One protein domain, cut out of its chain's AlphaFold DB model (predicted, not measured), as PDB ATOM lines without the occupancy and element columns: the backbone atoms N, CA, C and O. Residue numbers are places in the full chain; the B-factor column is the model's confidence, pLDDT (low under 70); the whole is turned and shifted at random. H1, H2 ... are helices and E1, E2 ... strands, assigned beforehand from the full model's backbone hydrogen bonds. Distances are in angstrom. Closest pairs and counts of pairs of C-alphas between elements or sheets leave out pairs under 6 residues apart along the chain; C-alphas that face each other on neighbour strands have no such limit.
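This is residues 8 to 66 of the 66 residues of an uncharacterized protein of Capnocytophaga sp. oral taxon 902 (UniProt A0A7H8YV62). A very short ribbon of two parallel strands, E1 and E2, makes the middle of a thin three-part stack, with helix H1 over one face, near it through residues 44 to 48, and the smaller helix H2 over the other. The long stretch of residues 8 to 25, with no named element, winds beyond the strands and forms one end of the longest axis. The printed part has 59 residues with two named helices and two named strands, in the order E1, H1, E2, H2. The class is mixed, helices and strands, with under half of the residues, 25, in named elements. The whole is loose, with a radius of gyration of the C-alphas of 13.1 A, and flat, with spans of 36 by 30 by 15 A.

Begin at the sheet: find C-alpha 26 at (-15.308, 30.357, -23.264), where E1, residues 26 to 28, starts. Its partner E2 is at residues 53 to 55, from Ile 53 to Val 55. Next find C-alpha 38 at (-35.753, 33.625, -17.992); from there H1, residues 38 to 49, runs 16.7 A to C-alpha 49. H2, residues 58 to 64, runs 9.9 A and ends with C-alpha 64 at (-9.349, 32.473, -17.110).

Look first at E1 and E2, which are parallel neighbours at 18 degrees between their directions. The C-alphas of Leu 27 and Val 54 face each other at 4.7 A. Across the pair, N 27 and O 53 are 2.8 A apart and N 55 and O 27 are 2.9 A apart, both within hydrogen-bond range. E1, H1 and E2 make a strand-helix-strand unit, two parallel neighbour strands with a helix between them in the chain, and its crossover is right-handed. From the sheet go to H1: its closest C-alphas to E2 are those of Lys 48 and Val 54, 6.4 A apart. For H2 look at Leu 61, whose C-alpha is 6.1 A from that of Val 55 in E2 and 7.3 A from that of Tyr 28 in E1, the closest C-alphas in each case. H1 and H2 are apart. In H1 and H2 every O i to N i+4 pair is within hydrogen-bond range.

The two C-alphas farthest apart are those of Asp 15 and Ser 34, at 36.5 A. The printed part runs from residue 8 to residue 66, the chain's last, and has no cut. The links from H1 to E2 and from E2 to H2 are tight, and the link from E1 to H1, with 9 residues, is short. The mean pLDDT of the printed part is 89.7, and no printed residue is under 70.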
ATOM      1  N   LYS A   8     -20.478  22.044 -32.241       88.44
ATOM      2  CA  LYS A   8     -19.296  21.975 -33.130       88.44
ATOM      3  C   LYS A   8     -17.951  22.179 -32.420       88.44
ATOM      4  O   LYS A   8     -16.911  21.887 -32.997       88.44
ATOM      5  N   PHE A   9     -17.939  22.700 -31.196       88.25
ATOM      6  CA  PHE A   9     -16.717  22.885 -30.405       88.25
ATOM      7  C   PHE A   9     -16.567  21.857 -29.281       88.25
ATOM      8  O   PHE A   9     -15.494  21.757 -28.689       88.25
ATOM      9  N   LEU A  10     -17.631  21.111 -28.972       88.00
ATOM     10  CA  LEU A  10     -17.713  20.251 -27.790       88.00
ATOM     11  C   LEU A  10     -17.928  18.777 -28.132       88.00
ATOM     12  O   LEU A  10     -17.531  17.907 -27.362       88.00
ATOM     13  N   ASN A  11     -18.560  18.484 -29.267       89.31
ATOM     14  CA  ASN A  11     -18.912  17.132 -29.667       89.31
ATOM     15  C   ASN A  11     -18.044  16.670 -30.840       89.31
ATOM     16  O   ASN A  11     -18.340  16.972 -31.995       89.31
ATOM     17  N   SER A  12     -17.011  15.885 -30.533       87.75
ATOM     18  CA  SER A  12     -16.086  15.314 -31.522       87.75
ATOM     19  C   SER A  12     -16.721  14.317 -32.492       87.75
ATOM     20  O   SER A  12     -16.077  13.919 -33.455       87.75
ATOM     21  N   LYS A  13     -17.976  13.915 -32.257       90.31
ATOM     22  CA  LYS A  13     -18.724  12.996 -33.123       90.31
ATOM     23  C   LYS A  13     -19.486  13.698 -34.247       90.31
ATOM     24  O   LYS A  13     -20.119  13.014 -35.041       90.31
ATOM     25  N   LEU A  14     -19.512  15.032 -34.275       90.12
ATOM     26  CA  LEU A  14     -20.176  15.777 -35.343       90.12
ATOM     27  C   LEU A  14     -19.235  15.977 -36.529       90.12
ATOM     28  O   LEU A  14     -18.085  16.360 -36.343       90.12
ATOM     29  N   ASP A  15     -19.762  15.832 -37.745       90.94
ATOM     30  CA  ASP A  15     -19.000  16.034 -38.988       90.94
ATOM     31  C   ASP A  15     -18.392  17.442 -39.098       90.94
ATOM     32  O   ASP A  15     -17.360  17.641 -39.732       90.94
ATOM     33  N   ASN A  16     -19.017  18.435 -38.460       90.25
ATOM     34  CA  ASN A  16     -18.543  19.816 -38.423       90.25
ATOM     35  C   ASN A  16     -17.768  20.162 -37.142       90.25
ATOM     36  O   ASN A  16     -17.670  21.341 -36.788       90.25
ATOM     37  N   PHE A  17     -17.248  19.169 -36.421       91.25
ATOM     38  CA  PHE A  17     -16.437  19.403 -35.236       91.25
ATOM     39  C   PHE A  17     -15.150  20.168 -35.576       91.25
ATOM     40  O   PHE A  17     -14.378  19.782 -36.448       91.25
ATOM     41  N   CYS A  18     -14.915  21.267 -34.862       88.75
ATOM     42  CA  CYS A  18     -13.875  22.255 -35.154       88.75
ATOM     43  C   CYS A  18     -12.915  22.487 -33.972       88.75
ATOM     44  O   CYS A  18     -12.235  23.511 -33.930       88.75
ATOM     45  N   ASN A  19     -12.870  21.582 -32.988       91.19
ATOM     46  CA  ASN A  19     -11.997  21.698 -31.811       91.19
ATOM     47  C   ASN A  19     -11.166  20.418 -31.559       91.19
ATOM     48  O   ASN A  19     -11.274  19.830 -30.482       91.19
ATOM     49  N   PRO A  20     -10.349  19.960 -32.531       89.81
ATOM     50  CA  PRO A  20      -9.598  18.697 -32.434       89.81
ATOM     51  C   PRO A  20      -8.654  18.645 -31.227       89.81
ATOM     52  O   PRO A  20      -8.523  17.609 -30.590       89.81
ATOM     53  N   GLU A  21      -8.090  19.793 -30.857       91.62
ATOM     54  CA  GLU A  21      -7.188  19.959 -29.711       91.62
ATOM     55  C   GLU A  21      -7.921  20.046 -28.358       91.62
ATOM     56  O   GLU A  21      -7.301  20.324 -27.335       91.62
ATOM     57  N   GLN A  22      -9.252  19.897 -28.345       87.88
ATOM     58  CA  GLN A  22     -10.098  19.989 -27.149       87.88
ATOM     59  C   GLN A  22      -9.821  21.241 -26.296       87.88
ATOM     60  O   GLN A  22      -9.831  21.205 -25.063       87.88
ATOM     61  N   LYS A  23      -9.584  22.382 -26.956       90.44
ATOM     62  CA  LYS A  23      -9.349  23.661 -26.279       90.44
ATOM     63  C   LYS A  23     -10.560  24.040 -25.433       90.44
ATOM     64  O   LYS A  23     -11.704  23.754 -25.798       90.44
ATOM     65  N   LYS A  24     -10.307  24.741 -24.326       90.75
ATOM     66  CA  LYS A  24     -11.363  25.293 -23.467       90.75
ATOM     67  C   LYS A  24     -12.242  26.252 -24.273       90.75
ATOM     68  O   LYS A  24     -11.732  27.154 -24.935       90.75
ATOM     69  N   VAL A  25     -13.558  26.075 -24.180       91.75
ATOM     70  CA  VAL A  25     -14.540  26.950 -24.827       91.75
ATOM     71  C   VAL A  25     -15.035  27.965 -23.805       91.75
ATOM     72  O   VAL A  25     -15.554  27.587 -22.752       91.75
ATOM     73  N   ILE A  26     -14.876  29.250 -24.118       93.06
ATOM     74  CA  ILE A  26     -15.308  30.357 -23.264       93.06
ATOM     75  C   ILE A  26     -16.385  31.151 -24.003       93.06
ATOM     76  O   ILE A  26     -16.188  31.570 -25.143       93.06
ATOM     77  N   LEU A  27     -17.525  31.366 -23.353       91.81
ATOM     78  CA  LEU A  27     -18.577  32.270 -23.794       91.81
ATOM     79  C   LEU A  27     -18.509  33.552 -22.964       91.81
ATOM     80  O   LEU A  27     -18.856  33.556 -21.784       91.81
ATOM     81  N   TYR A  28     -18.107  34.641 -23.607       92.94
ATOM     82  CA  TYR A  28     -18.202  35.983 -23.048       92.94
ATOM     83  C   TYR A  28     -19.557  36.607 -23.388       92.94
ATOM     84  O   TYR A  28     -19.980  36.600 -24.546       92.94
ATOM     85  N   ILE A  29     -20.239  37.139 -22.377       90.94
ATOM     86  CA  ILE A  29     -21.500  37.865 -22.528       90.94
ATOM     87  C   ILE A  29     -21.268  39.291 -22.042       90.94
ATOM     88  O   ILE A  29     -21.067  39.505 -20.854       90.94
ATOM     89  N   ASP A  30     -21.326  40.246 -22.965       88.19
ATOM     90  CA  ASP A  30     -21.085  41.671 -22.696       88.19
ATOM     91  C   ASP A  30     -22.270  42.372 -22.007       88.19
ATOM     92  O   ASP A  30     -22.132  43.430 -21.407       88.19
ATOM     93  N   LYS A  31     -23.468  41.783 -22.094       86.25
ATOM     94  CA  LYS A  31     -24.682  42.357 -21.503       86.25
ATOM     95  C   LYS A  31     -24.843  41.951 -20.040       86.25
ATOM     96  O   LYS A  31     -24.589  40.785 -19.733       86.25
ATOM     97  N   PRO A  32     -25.357  42.831 -19.163       84.25
ATOM     98  CA  PRO A  32     -25.640  42.477 -17.778       84.25
ATOM     99  C   PRO A  32     -26.575  41.269 -17.694       84.25
ATOM    100  O   PRO A  32     -27.662  41.262 -18.275       84.25
ATOM    101  N   MET A  33     -26.183  40.248 -16.932       83.06
ATOM    102  CA  MET A  33     -27.040  39.076 -16.698       83.06
ATOM    103  C   MET A  33     -28.358  39.432 -16.003       83.06
ATOM    104  O   MET A  33     -29.340  38.710 -16.156       83.06
ATOM    105  N   SER A  34     -28.397  40.549 -15.272       84.62
ATOM    106  CA  SER A  34     -29.603  41.085 -14.631       84.62
ATOM    107  C   SER A  34     -30.708  41.461 -15.620       84.62
ATOM    108  O   SER A  34     -31.873  41.487 -15.242       84.62
ATOM    109  N   GLU A  35     -30.360  41.744 -16.876       86.81
ATOM    110  CA  GLU A  35     -31.311  42.096 -17.938       86.81
ATOM    111  C   GLU A  35     -31.733  40.881 -18.778       86.81
ATOM    112  O   GLU A  35     -32.535  41.001 -19.707       86.81
ATOM    113  N   ALA A  36     -31.184  39.698 -18.487       87.75
ATOM    114  CA  ALA A  36     -31.488  38.498 -19.240       87.75
ATOM    115  C   ALA A  36     -32.898  37.987 -18.915       87.75
ATOM    116  O   ALA A  36     -33.301  37.871 -17.758       87.75
ATOM    117  N   THR A  37     -33.648  37.607 -19.948       91.06
ATOM    118  CA  THR A  37     -34.943  36.949 -19.751       91.06
ATOM    119  C   THR A  37     -34.754  35.553 -19.155       91.06
ATOM    120  O   THR A  37     -33.723  34.911 -19.366       91.06
ATOM    121  N   ASN A  38     -35.783  35.008 -18.498       92.06
ATOM    122  CA  ASN A  38     -35.753  33.625 -17.992       92.06
ATOM    123  C   ASN A  38     -35.363  32.608 -19.078       92.06
ATOM    124  O   ASN A  38     -34.624  31.661 -18.816       92.06
ATOM    125  N   THR A  39     -35.801  32.822 -20.322       89.50
ATOM    126  CA  THR A  39     -35.415  31.983 -21.465       89.50
ATOM    127  C   THR A  39     -33.913  32.046 -21.742       89.50
ATOM    128  O   THR A  39     -33.285  31.014 -21.978       89.50
ATOM    129  N   GLN A  40     -33.315  33.238 -21.686       88.25
ATOM    130  CA  GLN A  40     -31.875  33.420 -21.874       88.25
ATOM    131  C   GLN A  40     -31.078  32.822 -20.712       88.25
ATOM    132  O   GLN A  40     -30.098  32.123 -20.956       88.25
ATOM    133  N   LEU A  41     -31.527  33.013 -19.469       90.50
ATOM    134  CA  LEU A  41     -30.905  32.418 -18.283       90.50
ATOM    135  C   LEU A  41     -30.925  30.886 -18.340       90.50
ATOM    136  O   LEU A  41     -29.899  30.244 -18.117       90.50
ATOM    137  N   ASN A  42     -32.058  30.293 -18.723       91.06
ATOM    138  CA  ASN A  42     -32.176  28.847 -18.912       91.06
ATOM    139  C   ASN A  42     -31.220  28.337 -19.996       91.06
ATOM    140  O   ASN A  42     -30.551  27.323 -19.801       91.06
ATOM    141  N   MET A  43     -31.112  29.055 -21.115       87.69
ATOM    142  CA  MET A  43     -30.166  28.723 -22.179       87.69
ATOM    143  C   MET A  43     -28.708  28.803 -21.696       87.69
ATOM    144  O   MET A  43     -27.920  27.899 -21.966       87.69
ATOM    145  N   ILE A  44     -28.346  29.850 -20.952       89.69
ATOM    146  CA  ILE A  44     -27.001  30.025 -20.386       89.69
ATOM    147  C   ILE A  44     -26.675  28.897 -19.403       89.69
ATOM    148  O   ILE A  44     -25.576  28.348 -19.447       89.69
ATOM    149  N   ASN A  45     -27.628  28.506 -18.556       89.81
ATOM    150  CA  ASN A  45     -27.448  27.406 -17.612       89.81
ATOM    151  C   ASN A  45     -27.203  26.070 -18.324       89.81
ATOM    152  O   ASN A  45     -26.300  25.333 -17.929       89.81
ATOM    153  N   ARG A  46     -27.927  25.782 -19.412       89.62
ATOM    154  CA  ARG A  46     -27.663  24.592 -20.239       89.62
ATOM    155  C   ARG A  46     -26.278  24.632 -20.879       89.62
ATOM    156  O   ARG A  46     -25.579  23.627 -20.882       89.62
ATOM    157  N   ILE A  47     -25.846  25.793 -21.375       88.38
ATOM    158  CA  ILE A  47     -24.501  25.964 -21.946       88.38
ATOM    159  C   ILE A  47     -23.420  25.709 -20.886       88.38
ATOM    160  O   ILE A  47     -22.485  24.958 -21.156       88.38
ATOM    161  N   LYS A  48     -23.572  26.251 -19.670       88.25
ATOM    162  CA  LYS A  48     -22.646  26.001 -18.548       88.25
ATOM    163  C   LYS A  48     -22.501  24.505 -18.237       88.25
ATOM    164  O   LYS A  48     -21.400  24.050 -17.946       88.25
ATOM    165  N   GLN A  49     -23.580  23.726 -18.350       88.62
ATOM    166  CA  GLN A  49     -23.552  22.270 -18.141       88.62
ATOM    167  C   GLN A  49     -22.794  21.505 -19.239       88.62
ATOM    168  O   GLN A  49     -22.325  20.398 -18.991       88.62
ATOM    169  N   LYS A  50     -22.617  22.086 -20.434       85.25
ATOM    170  CA  LYS A  50     -21.885  21.477 -21.558       85.25
ATOM    171  C   LYS A  50     -20.360  21.692 -21.489       85.25
ATOM    172  O   LYS A  50     -19.695  21.669 -22.518       85.25
ATOM    173  N   ASN A  51     -19.795  21.914 -20.297       85.94
ATOM    174  CA  ASN A  51     -18.368  22.211 -20.093       85.94
ATOM    175  C   ASN A  51     -17.885  23.493 -20.814       85.94
ATOM    176  O   ASN A  51     -16.732  23.600 -21.230       85.94
ATOM    177  N   VAL A  52     -18.781  24.473 -20.975       90.94
ATOM    178  CA  VAL A  52     -18.453  25.813 -21.483       90.94
ATOM    179  C   VAL A  52     -18.289  26.758 -20.306       90.94
ATOM    180  O   VAL A  52     -19.173  26.868 -19.454       90.94
ATOM    181  N   ILE A  53     -17.183  27.494 -20.284       93.25
ATOM    182  CA  ILE A  53     -16.948  28.526 -19.279       93.25
ATOM    183  C   ILE A  53     -17.707  29.777 -19.714       93.25
ATOM    184  O   ILE A  53     -17.430  30.328 -20.774       93.25
ATOM    185  N   VAL A  54     -18.672  30.230 -18.920       92.19
ATOM    186  CA  VAL A  54     -19.430  31.451 -19.221       92.19
ATOM    187  C   VAL A  54     -18.972  32.564 -18.292       92.19
ATOM    188  O   VAL A  54     -19.021  32.390 -17.076       92.19
ATOM    189  N   VAL A  55     -18.580  33.697 -18.869       93.56
ATOM    190  CA  VAL A  55     -18.126  34.896 -18.151       93.56
ATOM    191  C   VAL A  55     -18.945  36.115 -18.553       93.56
ATOM    192  O   VAL A  55     -19.421  36.202 -19.689       93.56
ATOM    193  N   ASN A  56     -19.106  37.057 -17.627       92.88
ATOM    194  CA  ASN A  56     -19.907  38.270 -17.834       92.88
ATOM    195  C   ASN A  56     -19.117  39.578 -17.678       92.88
ATOM    196  O   ASN A  56     -19.702  40.653 -17.687       92.88
ATOM    197  N   SER A  57     -17.791  39.504 -17.538       91.00
ATOM    198  CA  SER A  57     -16.918  40.680 -17.499       91.00
ATOM    199  C   SER A  57     -15.544  40.384 -18.093       91.00
ATOM    200  O   SER A  57     -15.104  39.229 -18.152       91.00
ATOM    201  N   LEU A  58     -14.851  41.434 -18.540       92.50
ATOM    202  CA  LEU A  58     -13.467  41.324 -19.006       92.50
ATOM    203  C   LEU A  58     -12.519  40.917 -17.872       92.50
ATOM    204  O   LEU A  58     -11.554  40.201 -18.121       92.50
ATOM    205  N   ASP A  59     -12.821  41.305 -16.631       92.69
ATOM    206  CA  ASP A  59     -12.064  40.874 -15.455       92.69
ATOM    207  C   ASP A  59     -12.157  39.360 -15.235       92.69
ATOM    208  O   ASP A  59     -11.145  38.703 -14.987       92.69
ATOM    209  N   GLU A  60     -13.355  38.776 -15.352       92.56
ATOM    210  CA  GLU A  60     -13.536  37.321 -15.291       92.56
ATOM    211  C   GLU A  60     -12.821  36.618 -16.442       92.56
ATOM    212  O   GLU A  60     -12.098  35.648 -16.211       92.56
ATOM    213  N   LEU A  61     -12.970  37.130 -17.668       93.38
ATOM    214  CA  LEU A  61     -12.270  36.590 -18.831       93.38
ATOM    215  C   LEU A  61     -10.753  36.604 -18.608       93.38
ATOM    216  O   LEU A  61     -10.094  35.582 -18.792       93.38
ATOM    217  N   GLY A  62     -10.219  37.733 -18.137       93.69
ATOM    218  CA  GLY A  62      -8.808  37.932 -17.824       93.69
ATOM    219  C   GLY A  62      -8.269  36.977 -16.760       93.69
ATOM    220  O   GLY A  62      -7.099  36.619 -16.814       93.69
ATOM    221  N   LYS A  63      -9.096  36.521 -15.811       93.06
ATOM    222  CA  LYS A  63      -8.706  35.507 -14.814       93.06
ATOM    223  C   LYS A  63      -8.604  34.095 -15.397       93.06
ATOM    224  O   LYS A  63      -7.909  33.269 -14.822       93.06
ATOM    225  N   ILE A  64      -9.302  33.810 -16.496       91.75
ATOM    226  CA  ILE A  64      -9.349  32.473 -17.110       91.75
ATOM    227  C   ILE A  64      -8.282  32.293 -18.192       91.75
ATOM    228  O   ILE A  64      -7.807  31.175 -18.387       91.75
ATOM    229  N   ILE A  65      -7.938  33.362 -18.912       89.25
ATOM    230  CA  ILE A  65      -6.963  33.320 -20.018       89.25
ATOM    231  C   ILE A  65      -5.514  33.585 -19.580       89.25
ATOM    232  O   ILE A  65      -4.630  33.604 -20.433       89.25
ATOM    233  N   LYS A  66      -5.287  33.832 -18.287       76.06
ATOM    234  CA  LYS A  66      -3.960  34.018 -17.691       76.06
ATOM    235  C   LYS A  66      -3.310  32.697 -17.299       76.06
ATOM    236  O   LYS A  66      -4.051  31.756 -16.937       76.06
TER     237      LYS A  66